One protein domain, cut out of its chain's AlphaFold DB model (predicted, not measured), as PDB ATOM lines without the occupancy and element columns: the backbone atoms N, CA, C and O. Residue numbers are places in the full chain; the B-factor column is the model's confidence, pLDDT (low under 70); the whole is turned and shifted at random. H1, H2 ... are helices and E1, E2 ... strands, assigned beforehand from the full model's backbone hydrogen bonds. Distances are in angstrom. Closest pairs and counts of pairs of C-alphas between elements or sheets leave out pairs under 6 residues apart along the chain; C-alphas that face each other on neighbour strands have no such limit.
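What this domain is: This is residues 71 to 158 of the 170 residues of an uncharacterized protein of candidate division CPR3 bacterium (UniProt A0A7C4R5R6). With little regular structure, the domain is a small antiparallel sheet, E3 - E4 - E5, with hairpin E1 and E2 over one face and H1 off to the side; a loop, residues 134 to 153, leads to short H2. The printed part has 88 residues, with five named strands and two named helices in the order E1 E2 E3 E4 E5 H1 H2; the class is mixed, helices and strands, and under half of the residues are in named elements. It is only just loose, close to compact: radius of gyration of the C-alphas 14.9 A, spans 41 by 32 by 29 A.

How they stand to each other: E3, residues 94 to 97, E4, 100 to 103, and E5, 112 to 115, form a meander, each strand the antiparallel neighbour of the one before; N 102 and O 95, and N 101 and O 114, are 2.8 A apart. E1, 71 to 74, and E2, 79 to 83, form a hairpin, N 72 and O 81 2.9 A apart. H1, 125 to 133, has every O i to N i+4 pair within hydrogen-bond range; H2, 154 to 157, is too short for any. Neither is on the three-strand sheet.

Where its parts are: E2 measures 13.0 A, H1 12.0 A. C-alpha 71 is at (-90.776, 38.052, -6.295), C-alpha 157 at (-72.959, 29.314, -12.338).

The domain as a whole: The printed part has no cut. H1 to H2 is a long link. Residues 106 to 110 and 147 to 158 have pLDDT under 70.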
ATOM      1  N   GLN A  71     -90.595  38.875  -7.474       90.44
ATOM      2  CA  GLN A  71     -90.776  38.052  -6.295       90.44
ATOM      3  C   GLN A  71     -91.748  36.915  -6.607       90.44
ATOM      4  O   GLN A  71     -92.798  37.125  -7.220       90.44
ATOM      5  N   TYR A  72     -91.398  35.716  -6.167       90.88
ATOM      6  CA  TYR A  72     -92.320  34.602  -6.026       90.88
ATOM      7  C   TYR A  72     -92.466  34.273  -4.541       90.88
ATOM      8  O   TYR A  72     -91.472  34.263  -3.817       90.88
ATOM      9  N   THR A  73     -93.694  33.993  -4.110       91.06
ATOM     10  CA  THR A  73     -94.012  33.575  -2.742       91.06
ATOM     11  C   THR A  73     -94.977  32.400  -2.813       91.06
ATOM     12  O   THR A  73     -96.032  32.517  -3.436       91.06
ATOM     13  N   SER A  74     -94.632  31.290  -2.162       91.81
ATOM     14  CA  SER A  74     -95.541  30.163  -1.947       91.81
ATOM     15  C   SER A  74     -95.994  30.159  -0.492       91.81
ATOM     16  O   SER A  74     -95.218  29.843   0.409       91.81
ATOM     17  N   GLU A  75     -97.262  30.497  -0.258       88.94
ATOM     18  CA  GLU A  75     -97.860  30.451   1.085       88.94
ATOM     19  C   GLU A  75     -97.904  29.024   1.637       88.94
ATOM     20  O   GLU A  75     -97.714  28.810   2.830       88.94
ATOM     21  N   LYS A  76     -98.108  28.034   0.759       89.19
ATOM     22  CA  LYS A  76     -98.196  26.618   1.127       89.19
ATOM     23  C   LYS A  76     -96.874  26.084   1.673       89.19
ATOM     24  O   LYS A  76     -96.875  25.292   2.609       89.19
ATOM     25  N   MET A  77     -95.767  26.484   1.057       87.00
ATOM     26  CA  MET A  77     -94.427  26.016   1.414       87.00
ATOM     27  C   MET A  77     -93.672  26.980   2.334       87.00
ATOM     28  O   MET A  77     -92.607  26.629   2.829       87.00
ATOM     29  N   GLY A  78     -94.197  28.188   2.558       85.94
ATOM     30  CA  GLY A  78     -93.542  29.208   3.377       85.94
ATOM     31  C   GLY A  78     -92.246  29.752   2.767       85.94
ATOM     32  O   GLY A  78     -91.402  30.268   3.492       85.94
ATOM     33  N   VAL A  79     -92.068  29.633   1.446       85.25
ATOM     34  CA  VAL A  79     -90.855  30.080   0.742       85.25
ATOM     35  C   VAL A  79     -91.127  31.329  -0.086       85.25
ATOM     36  O   VAL A  79     -92.181  31.465  -0.711       85.25
ATOM     37  N   ALA A  80     -90.148  32.228  -0.135       88.12
ATOM     38  CA  ALA A  80     -90.143  33.369  -1.037       88.12
ATOM     39  C   ALA A  80     -88.753  33.544  -1.649       88.12
ATOM     40  O   ALA A  80     -87.746  33.415  -0.957       88.12
ATOM     41  N   PHE A  81     -88.693  33.843  -2.944       87.31
ATOM     42  CA  PHE A  81     -87.433  34.074  -3.647       87.31
ATOM     43  C   PHE A  81     -87.593  35.077  -4.791       87.31
ATOM     44  O   PHE A  81     -88.690  35.302  -5.309       87.31
ATOM     45  N   CYS A  82     -86.474  35.678  -5.193       88.75
ATOM     46  CA  CYS A  82     -86.408  36.586  -6.331       88.75
ATOM     47  C   CYS A  82     -85.932  35.844  -7.583       88.75
ATOM     48  O   CYS A  82     -85.006  35.037  -7.516       88.75
ATOM     49  N   TYR A  83     -86.520  36.151  -8.734       86.94
ATOM     50  CA  TYR A  83     -86.129  35.596 -10.029       86.94
ATOM     51  C   TYR A  83     -86.219  36.670 -11.124       86.94
ATOM     52  O   TYR A  83     -87.063  37.569 -11.046       86.94
ATOM     53  N   PRO A  84     -85.362  36.637 -12.156       87.19
ATOM     54  CA  PRO A  84     -85.462  37.597 -13.249       87.19
ATOM     55  C   PRO A  84     -86.744  37.356 -14.058       87.19
ATOM     56  O   PRO A  84     -87.145  36.220 -14.278       87.19
ATOM     57  N   GLU A  85     -87.405  38.411 -14.540       86.81
ATOM     58  CA  GLU A  85     -88.593  38.219 -15.391       86.81
ATOM     59  C   GLU A  85     -88.232  37.617 -16.759       86.81
ATOM     60  O   GLU A  85     -89.021  36.870 -17.342       86.81
ATOM     61  N   TYR A  86     -87.028  37.923 -17.248       84.25
ATOM     62  CA  TYR A  86     -86.513  37.469 -18.532       84.25
ATOM     63  C   TYR A  86     -85.117  36.872 -18.381       84.25
ATOM     64  O   TYR A  86     -84.263  37.409 -17.675       84.25
ATOM     65  N   LEU A  87     -84.877  35.779 -19.097       82.31
ATOM     66  CA  LEU A  87     -83.556  35.197 -19.304       82.31
ATOM     67  C   LEU A  87     -83.222  35.373 -20.785       82.31
ATOM     68  O   LEU A  87     -83.774  34.678 -21.635       82.31
ATOM     69  N   TRP A  88     -82.350  36.334 -21.091       82.25
ATOM     70  CA  TRP A  88     -82.085  36.791 -22.462       82.25
ATOM     71  C   TRP A  88     -83.388  37.332 -23.075       82.25
ATOM     72  O   TRP A  88     -83.938  38.279 -22.521       82.25
ATOM     73  N   ASP A  89     -83.933  36.712 -24.123       84.62
ATOM     74  CA  ASP A  89     -85.173  37.164 -24.778       84.62
ATOM     75  C   ASP A  89     -86.416  36.335 -24.401       84.62
ATOM     76  O   ASP A  89     -87.508  36.564 -24.923       84.62
ATOM     77  N   ARG A  90     -86.283  35.350 -23.501       82.81
ATOM     78  CA  ARG A  90     -87.416  34.521 -23.055       82.81
ATOM     79  C   ARG A  90     -87.946  34.970 -21.702       82.81
ATOM     80  O   ARG A  90     -87.182  35.209 -20.770       82.81
ATOM     81  N   LYS A  91     -89.272  35.022 -21.586       86.94
ATOM     82  CA  LYS A  91     -89.957  35.247 -20.313       86.94
ATOM     83  C   LYS A  91     -89.873  33.993 -19.448       86.94
ATOM     84  O   LYS A  91     -90.166  32.899 -19.932       86.94
ATOM     85  N   ILE A  92     -89.515  34.161 -18.181       86.81
ATOM     86  CA  ILE A  92     -89.458  33.066 -17.213       86.81
ATOM     87  C   ILE A  92     -90.872  32.715 -16.747       86.81
ATOM     88  O   ILE A  92     -91.649  33.585 -16.346       86.81
ATOM     89  N   SER A  93     -91.197  31.425 -16.799       87.75
ATOM     90  CA  SER A  93     -92.364  30.831 -16.148       87.75
ATOM     91  C   SER A  93     -91.976  30.300 -14.768       87.75
ATOM     92  O   SER A  93     -90.882  29.765 -14.586       87.75
ATOM     93  N   VAL A  94     -92.885  30.436 -13.804       89.06
ATOM     94  CA  VAL A  94     -92.777  29.793 -12.489       89.06
ATOM     95  C   VAL A  94     -94.009  28.921 -12.291       89.06
ATOM     96  O   VAL A  94     -95.127  29.381 -12.530       89.06
ATOM     97  N   PHE A  95     -93.807  27.664 -11.907       89.56
ATOM     98  CA  PHE A  95     -94.868  26.673 -11.739       89.56
ATOM     99  C   PHE A  95     -94.670  25.899 -10.434       89.56
ATOM    100  O   PHE A  95     -93.564  25.451 -10.152       89.56
ATOM    101  N   GLU A  96     -95.734  25.745  -9.647       90.75
ATOM    102  CA  GLU A  96     -95.715  25.000  -8.383       90.75
ATOM    103  C   GLU A  96     -96.423  23.653  -8.548       90.75
ATOM    104  O   GLU A  96     -97.576  23.604  -8.981       90.75
ATOM    105  N   GLU A  97     -95.762  22.567  -8.151       90.25
ATOM    106  CA  GLU A  97     -96.337  21.224  -8.097       90.25
ATOM    107  C   GLU A  97     -95.864  20.510  -6.827       90.25
ATOM    108  O   GLU A  97     -94.681  20.226  -6.651       90.25
ATOM    109  N   GLY A  98     -96.797  20.190  -5.928       90.56
ATOM    110  CA  GLY A  98     -96.466  19.470  -4.699       90.56
ATOM    111  C   GLY A  98     -95.603  20.303  -3.748       90.56
ATOM    112  O   GLY A  98     -96.108  21.274  -3.180       90.56
ATOM    113  N   ASN A  99     -94.363  19.860  -3.545       91.12
ATOM    114  CA  ASN A  99     -93.312  20.481  -2.736       91.12
ATOM    115  C   ASN A  99     -92.201  21.121  -3.598       91.12
ATOM    116  O   ASN A  99     -91.143  21.467  -3.073       91.12
ATOM    117  N   ILE A 100     -92.426  21.256  -4.911       90.25
ATOM    118  CA  ILE A 100     -91.436  21.737  -5.878       90.25
ATOM    119  C   ILE A 100     -91.968  22.978  -6.604       90.25
ATOM    120  O   ILE A 100     -93.097  23.000  -7.101       90.25
ATOM    121  N   VAL A 101     -91.125  24.004  -6.710       90.06
ATOM    122  CA  VAL A 101     -91.327  25.189  -7.549       90.06
ATOM    123  C   VAL A 101     -90.341  25.147  -8.706       90.06
ATOM    124  O   VAL A 101     -89.141  25.309  -8.511       90.06
ATOM    125  N   TYR A 102     -90.838  24.978  -9.924       89.62
ATOM    126  CA  TYR A 102     -90.035  25.007 -11.140       89.62
ATOM    127  C   TYR A 102     -89.886  26.438 -11.655       89.62
ATOM    128  O   TYR A 102     -90.865  27.178 -11.766       89.62
ATOM    129  N   ILE A 103     -88.660  26.806 -12.017       88.56
ATOM    130  CA  ILE A 103     -88.268  28.108 -12.554       88.56
ATOM    131  C   ILE A 103     -87.743  27.897 -13.976       88.56
ATOM    132  O   ILE A 103     -86.834  27.099 -14.207       88.56
ATOM    133  N   ASP A 104     -88.295  28.654 -14.928       84.31
ATOM    134  CA  ASP A 104     -87.916  28.618 -16.347       84.31
ATOM    135  C   ASP A 104     -88.168  27.248 -17.001       84.31
ATOM    136  O   ASP A 104     -87.355  26.703 -17.756       84.31
ATOM    137  N   SER A 105     -89.342  26.685 -16.710       72.50
ATOM    138  CA  SER A 105     -89.760  25.401 -17.256       72.50
ATOM    139  C   SER A 105     -90.625  25.559 -18.500       72.50
ATOM    140  O   SER A 105     -91.740  26.080 -18.424       72.50
ATOM    141  N   LYS A 106     -90.133  25.081 -19.655       66.50
ATOM    142  CA  LYS A 106     -90.915  25.040 -20.907       66.50
ATOM    143  C   LYS A 106     -92.045  24.008 -20.859       66.50
ATOM    144  O   LYS A 106     -93.131  24.293 -21.349       66.50
ATOM    145  N   ASP A 107     -91.794  22.872 -20.209       69.44
ATOM    146  CA  ASP A 107     -92.719  21.729 -20.143       69.44
ATOM    147  C   ASP A 107     -93.248  21.482 -18.715       69.44
ATOM    148  O   ASP A 107     -93.787  20.421 -18.410       69.44
ATOM    149  N   GLY A 108     -93.040  22.437 -17.804       64.44
ATOM    150  CA  GLY A 108     -93.446  22.351 -16.396       64.44
ATOM    151  C   GLY A 108     -92.533  21.515 -15.488       64.44
ATOM    152  O   GLY A 108     -92.675  21.631 -14.277       64.44
ATOM    153  N   LYS A 109     -91.598  20.711 -16.031       66.62
ATOM    154  CA  LYS A 109     -90.684  19.839 -15.249       66.62
ATOM    155  C   LYS A 109     -89.191  19.889 -15.623       66.62
ATOM    156  O   LYS A 109     -88.403  19.094 -15.126       66.62
ATOM    157  N   GLY A 110     -88.778  20.798 -16.506       65.38
ATOM    158  CA  GLY A 110     -87.362  21.064 -16.822       65.38
ATOM    159  C   GLY A 110     -86.857  22.380 -16.220       65.38
ATOM    160  O   GLY A 110     -87.658  23.285 -16.009       65.38
ATOM    161  N   GLY A 111     -85.548  22.517 -15.989       72.88
ATOM    162  CA  GLY A 111     -84.927  23.777 -15.547       72.88
ATOM    163  C   GLY A 111     -84.490  23.798 -14.079       72.88
ATOM    164  O   GLY A 111     -84.277  22.752 -13.466       72.88
ATOM    165  N   GLN A 112     -84.303  25.005 -13.537       82.44
ATOM    166  CA  GLN A 112     -83.979  25.198 -12.120       82.44
ATOM    167  C   GLN A 112     -85.245  25.004 -11.288       82.44
ATOM    168  O   GLN A 112     -86.338  25.327 -11.744       82.44
ATOM    169  N   HIS A 113     -85.119  24.491 -10.072       87.19
ATOM    170  CA  HIS A 113     -86.258  24.359  -9.175       87.19
ATOM    171  C   HIS A 113     -85.847  24.592  -7.724       87.19
ATOM    172  O   HIS A 113     -84.673  24.488  -7.371       87.19
ATOM    173  N   VAL A 114     -86.838  24.924  -6.906       87.38
ATOM    174  CA  VAL A 114     -86.750  24.988  -5.450       87.38
ATOM    175  C   VAL A 114     -87.609  23.858  -4.911       87.38
ATOM    176  O   VAL A 114     -88.792  23.794  -5.230       87.38
ATOM    177  N   GLU A 115     -87.030  22.972  -4.111       88.62
ATOM    178  CA  GLU A 115     -87.751  21.871  -3.477       88.62
ATOM    179  C   GLU A 115     -87.689  22.003  -1.958       88.62
ATOM    180  O   GLU A 115     -86.616  22.195  -1.384       88.62
ATOM    181  N   VAL A 116     -88.853  21.902  -1.317       89.06
ATOM    182  CA  VAL A 116     -88.974  21.871   0.140       89.06
ATOM    183  C   VAL A 116     -89.060  20.422   0.594       89.06
ATOM    184  O   VAL A 116     -89.888  19.654   0.105       89.06
ATOM    185  N   PHE A 117     -88.216  20.055   1.549       90.19
ATOM    186  CA  PHE A 117     -88.175  18.719   2.128       90.19
ATOM    187  C   PHE A 117     -88.022  18.812   3.647       90.19
ATOM    188  O   PHE A 117     -87.540  19.811   4.187       90.19
ATOM    189  N   GLU A 118     -88.445  17.764   4.346       89.88
ATOM    190  CA  GLU A 118     -88.308  17.676   5.794       89.88
ATOM    191  C   GLU A 118     -87.016  16.949   6.155       89.88
ATOM    192  O   GLU A 118     -86.773  15.820   5.729       89.88
ATOM    193  N   LYS A 119     -86.185  17.578   6.989       90.62
ATOM    194  CA  LYS A 119     -85.027  16.904   7.576       90.62
ATOM    195  C   LYS A 119     -85.409  16.217   8.880       90.62
ATOM    196  O   LYS A 119     -86.226  16.721   9.653       90.62
ATOM    197  N   LYS A 120     -84.715  15.128   9.203       92.00
ATOM    198  CA  LYS A 120     -84.796  14.553  10.547       92.00
ATOM    199  C   LYS A 120     -84.180  15.512  11.580       92.00
ATOM    200  O   LYS A 120     -83.211  16.214  11.259       92.00
ATOM    201  N   PRO A 121     -84.708  15.577  12.815       91.94
ATOM    202  CA  PRO A 121     -84.149  16.434  13.860       91.94
ATOM    203  C   PRO A 121     -82.665  16.164  14.130       91.94
ATOM    204  O   PRO A 121     -81.907  17.107  14.342       91.94
ATOM    205  N   GLU A 122     -82.257  14.897  14.061       95.12
ATOM    206  CA  GLU A 122     -80.888  14.424  14.278       95.12
ATOM    207  C   GLU A 122     -79.924  14.680  13.110       95.12
ATOM    208  O   GLU A 122     -78.712  14.616  13.306       95.12
ATOM    209  N   ASP A 123     -80.437  14.972  11.913       90.62
ATOM    210  CA  ASP A 123     -79.614  15.191  10.726       90.62
ATOM    211  C   ASP A 123     -79.247  16.676  10.582       90.62
ATOM    212  O   ASP A 123     -80.100  17.568  10.693       90.62
ATOM    213  N   ASP A 124     -77.973  16.958  10.297       90.31
ATOM    214  CA  ASP A 124     -77.574  18.273   9.792       90.31
ATOM    215  C   ASP A 124     -78.066  18.476   8.345       90.31
ATOM    216  O   ASP A 124     -78.452  17.526   7.661       90.31
ATOM    217  N   LEU A 125     -78.096  19.730   7.879       84.69
ATOM    218  CA  LEU A 125     -78.655  20.069   6.566       84.69
ATOM    219  C   LEU A 125     -77.941  19.326   5.428       84.69
ATOM    220  O   LEU A 125     -78.600  18.761   4.558       84.69
ATOM    221  N   LYS A 126     -76.605  19.267   5.460       87.44
ATOM    222  CA  LYS A 126     -75.814  18.577   4.437       87.44
ATOM    223  C   LYS A 126     -76.169  17.090   4.377       87.44
ATOM    224  O   LYS A 126     -76.430  16.560   3.302       87.44
ATOM    225  N   THR A 127     -76.205  16.434   5.532       89.81
ATOM    226  CA  THR A 127     -76.535  15.015   5.677       89.81
ATOM    227  C   THR A 127     -77.963  14.732   5.225       89.81
ATOM    228  O   THR A 127     -78.200  13.725   4.562       89.81
ATOM    229  N   ALA A 128     -78.907  15.617   5.546       90.19
ATOM    230  CA  ALA A 128     -80.291  15.486   5.116       90.19
ATOM    231  C   ALA A 128     -80.415  15.554   3.584       90.19
ATOM    232  O   ALA A 128     -81.044  14.682   2.993       90.19
ATOM    233  N   ILE A 129     -79.735  16.508   2.935       87.75
ATOM    234  CA  ILE A 129     -79.706  16.629   1.467       87.75
ATOM    235  C   ILE A 129     -79.058  15.393   0.831       87.75
ATOM    236  O   ILE A 129     -79.601  14.824  -0.113       87.75
ATOM    237  N   GLU A 130     -77.905  14.947   1.347       89.81
ATOM    238  CA  GLU A 130     -77.229  13.751   0.828       89.81
ATOM    239  C   GLU A 130     -78.129  12.507   0.926       89.81
ATOM    240  O   GLU A 130     -78.171  11.698  -0.002       89.81
ATOM    241  N   LYS A 131     -78.865  12.352   2.031       90.62
ATOM    242  CA  LYS A 131     -79.784  11.226   2.230       90.62
ATOM    243  C   LYS A 131     -80.997  11.286   1.315       90.62
ATOM    244  O   LYS A 131     -81.368  10.233   0.807       90.62
ATOM    245  N   GLU A 132     -81.588  12.462   1.132       89.69
ATOM    246  CA  GLU A 132     -82.825  12.634   0.362       89.69
ATOM    247  C   GLU A 132     -82.566  12.551  -1.146       89.69
ATOM    248  O   GLU A 132     -83.239  11.816  -1.863       89.69
ATOM    249  N   PHE A 133     -81.536  13.249  -1.631       87.12
ATOM    250  CA  PHE A 133     -81.326  13.440  -3.067       87.12
ATOM    251  C   PHE A 133     -80.205  12.576  -3.649       87.12
ATOM    252  O   PHE A 133     -80.197  12.314  -4.853       87.12
ATOM    253  N   LEU A 134     -79.248  12.121  -2.829       88.69
ATOM    254  CA  LEU A 134     -78.027  11.456  -3.307       88.69
ATOM    255  C   LEU A 134     -77.894   9.992  -2.859       88.69
ATOM    256  O   LEU A 134     -76.833   9.404  -3.055       88.69
ATOM    257  N   THR A 135     -78.939   9.357  -2.316       86.88
ATOM    258  CA  THR A 135     -78.851   7.992  -1.747       86.88
ATOM    259  C   THR A 135     -78.269   6.958  -2.718       86.88
ATOM    260  O   THR A 135     -77.565   6.042  -2.300       86.88
ATOM    261  N   ASN A 136     -78.565   7.107  -4.014       87.12
ATOM    262  CA  ASN A 136     -78.151   6.192  -5.083       87.12
ATOM    263  C   ASN A 136     -77.178   6.841  -6.080       87.12
ATOM    264  O   ASN A 136     -76.973   6.314  -7.173       87.12
ATOM    265  N   ILE A 137     -76.608   7.998  -5.732       84.44
ATOM    266  CA  ILE A 137     -75.682   8.742  -6.585       84.44
ATOM    267  C   ILE A 137     -74.308   8.711  -5.928       84.44
ATOM    268  O   ILE A 137     -74.151   8.975  -4.739       84.44
ATOM    269  N   SER A 138     -73.296   8.364  -6.714       82.56
ATOM    270  CA  SER A 138     -71.935   8.291  -6.201       82.56
ATOM    271  C   SER A 138     -71.369   9.690  -5.920       82.56
ATOM    272  O   SER A 138     -71.592  10.632  -6.686       82.56
ATOM    273  N   LYS A 139     -70.625   9.825  -4.814       78.75
ATOM    274  CA  LYS A 139     -70.121  11.119  -4.313       78.75
ATOM    275  C   LYS A 139     -69.057  11.771  -5.203       78.75
ATOM    276  O   LYS A 139     -68.817  12.968  -5.106       78.75
ATOM    277  N   ASP A 140     -68.406  10.980  -6.046       79.12
ATOM    278  CA  ASP A 140     -67.471  11.430  -7.082       79.12
ATOM    279  C   ASP A 140     -68.185  12.074  -8.282       79.12
ATOM    280  O   ASP A 140     -67.575  12.856  -9.007       79.12
ATOM    281  N   ILE A 141     -69.475  11.774  -8.475       79.00
ATOM    282  CA  ILE A 141     -70.315  12.342  -9.536       79.00
ATOM    283  C   ILE A 141     -71.103  13.548  -9.012       79.00
ATOM    284  O   ILE A 141     -71.261  14.535  -9.729       79.00
ATOM    285  N   CYS A 142     -71.598  13.483  -7.771       79.75
ATOM    286  CA  CYS A 142     -72.401  14.543  -7.169       79.75
ATOM    287  C   CYS A 142     -72.113  14.705  -5.674       79.75
ATOM    288  O   CYS A 142     -72.069  13.727  -4.932       79.75
ATOM    289  N   TRP A 143     -71.982  15.947  -5.209       83.88
ATOM    290  CA  TRP A 143     -71.748  16.268  -3.803       83.88
ATOM    291  C   TRP A 143     -72.554  17.493  -3.371       83.88
ATOM    292  O   TRP A 143     -72.945  18.321  -4.192       83.88
ATOM    293  N   VAL A 144     -72.783  17.610  -2.062       82.38
ATOM    294  CA  VAL A 144     -73.433  18.776  -1.456       82.38
ATOM    295  C   VAL A 144     -72.373  19.786  -1.038       82.38
ATOM    296  O   VAL A 144     -71.457  19.466  -0.272       82.38
ATOM    297  N   GLU A 145     -72.522  21.014  -1.526       79.81
ATOM    298  CA  GLU A 145     -71.696  22.160  -1.169       79.81
ATOM    299  C   GLU A 145     -72.555  23.182  -0.421       79.81
ATOM    300  O   GLU A 145     -73.645  23.538  -0.865       79.81
ATOM    301  N   MET A 146     -72.081  23.614   0.746       75.81
ATOM    302  CA  MET A 146     -72.792  24.580   1.581       75.81
ATOM    303  C   MET A 146     -72.371  25.988   1.174       75.81
ATOM    304  O   MET A 146     -71.174  26.257   1.061       75.81
ATOM    305  N   ALA A 147     -73.332  26.892   0.993       67.69
ATOM    306  CA  ALA A 147     -73.019  28.301   0.797       67.69
ATOM    307  C   ALA A 147     -72.486  28.913   2.106       67.69
ATOM    308  O   ALA A 147     -72.993  28.617   3.191       67.69
ATOM    309  N   GLU A 148     -71.473  29.778   2.014       68.12
ATOM    310  CA  GLU A 148     -71.039  30.555   3.174       68.12
ATOM    311  C   GLU A 148     -72.111  31.597   3.541       68.12
ATOM    312  O   GLU A 148     -72.670  32.248   2.647       68.12
ATOM    313  N   PRO A 149     -72.395  31.810   4.839       56.47
ATOM    314  CA  PRO A 149     -73.339  32.832   5.271       56.47
ATOM    315  C   PRO A 149     -72.955  34.210   4.715       56.47
ATOM    316  O   PRO A 149     -71.855  34.704   4.956       56.47
ATOM    317  N   GLY A 150     -73.865  34.843   3.972       52.81
ATOM    318  CA  GLY A 150     -73.636  36.164   3.373       52.81
ATOM    319  C   GLY A 150     -72.903  36.157   2.026       52.81
ATOM    320  O   GLY A 150     -72.717  37.224   1.444       52.81
ATOM    321  N   VAL A 151     -72.546  34.985   1.488       52.62
ATOM    322  CA  VAL A 151     -71.957  34.840   0.151       52.62
ATOM    323  C   VAL A 151     -72.868  33.959  -0.705       52.62
ATOM    324  O   VAL A 151     -72.706  32.744  -0.788       52.62
ATOM    325  N   LEU A 152     -73.824  34.579  -1.404       49.16
ATOM    326  CA  LEU A 152     -74.505  33.936  -2.533       49.16
ATOM    327  C   LEU A 152     -73.496  33.830  -3.680       49.16
ATOM    328  O   LEU A 152     -73.417  34.723  -4.520       49.16
ATOM    329  N   SER A 153     -72.646  32.803  -3.662       44.31
ATOM    330  CA  SER A 153     -71.473  32.749  -4.537       44.31
ATOM    331  C   SER A 153     -71.883  32.589  -6.013       44.31
ATOM    332  O   SER A 153     -72.375  31.528  -6.410       44.31
ATOM    333  N   PRO A 154     -71.660  33.600  -6.881       42.97
ATOM    334  CA  PRO A 154     -72.015  33.534  -8.302       42.97
ATOM    335  C   PRO A 154     -71.083  32.611  -9.109       42.97
ATOM    336  O   PRO A 154     -71.289  32.387 -10.302       42.97
ATOM    337  N   SER A 155     -70.027  32.081  -8.488       42.50
ATOM    338  CA  SER A 155     -69.052  31.183  -9.117       42.50
ATOM    339  C   SER A 155     -69.621  29.793  -9.422       42.50
ATOM    340  O   SER A 155     -69.133  29.133 -10.337       42.50
ATOM    341  N   LEU A 156     -70.705  29.375  -8.756       43.84
ATOM    342  CA  LEU A 156     -71.365  28.088  -9.014       43.84
ATOM    343  C   LEU A 156     -72.095  28.029 -10.372       43.84
ATOM    344  O   LEU A 156     -72.423  26.934 -10.836       43.84
ATOM    345  N   TYR A 157     -72.281  29.175 -11.041       43.81
ATOM    346  CA  TYR A 157     -72.959  29.314 -12.338       43.81
ATOM    347  C   TYR A 157     -72.050  29.081 -13.561       43.81
ATOM    348  O   TYR A 157     -72.538  29.072 -14.690       43.81
ATOM    349  N   LYS A 158     -70.735  28.886 -13.377       34.59
ATOM    350  CA  LYS A 158     -69.757  28.758 -14.478       34.59
ATOM    351  C   LYS A 158     -69.164  27.351 -14.611       34.59
ATOM    352  O   LYS A 158     -67.947  27.201 -14.564       34.59
TER     353      LYS A 158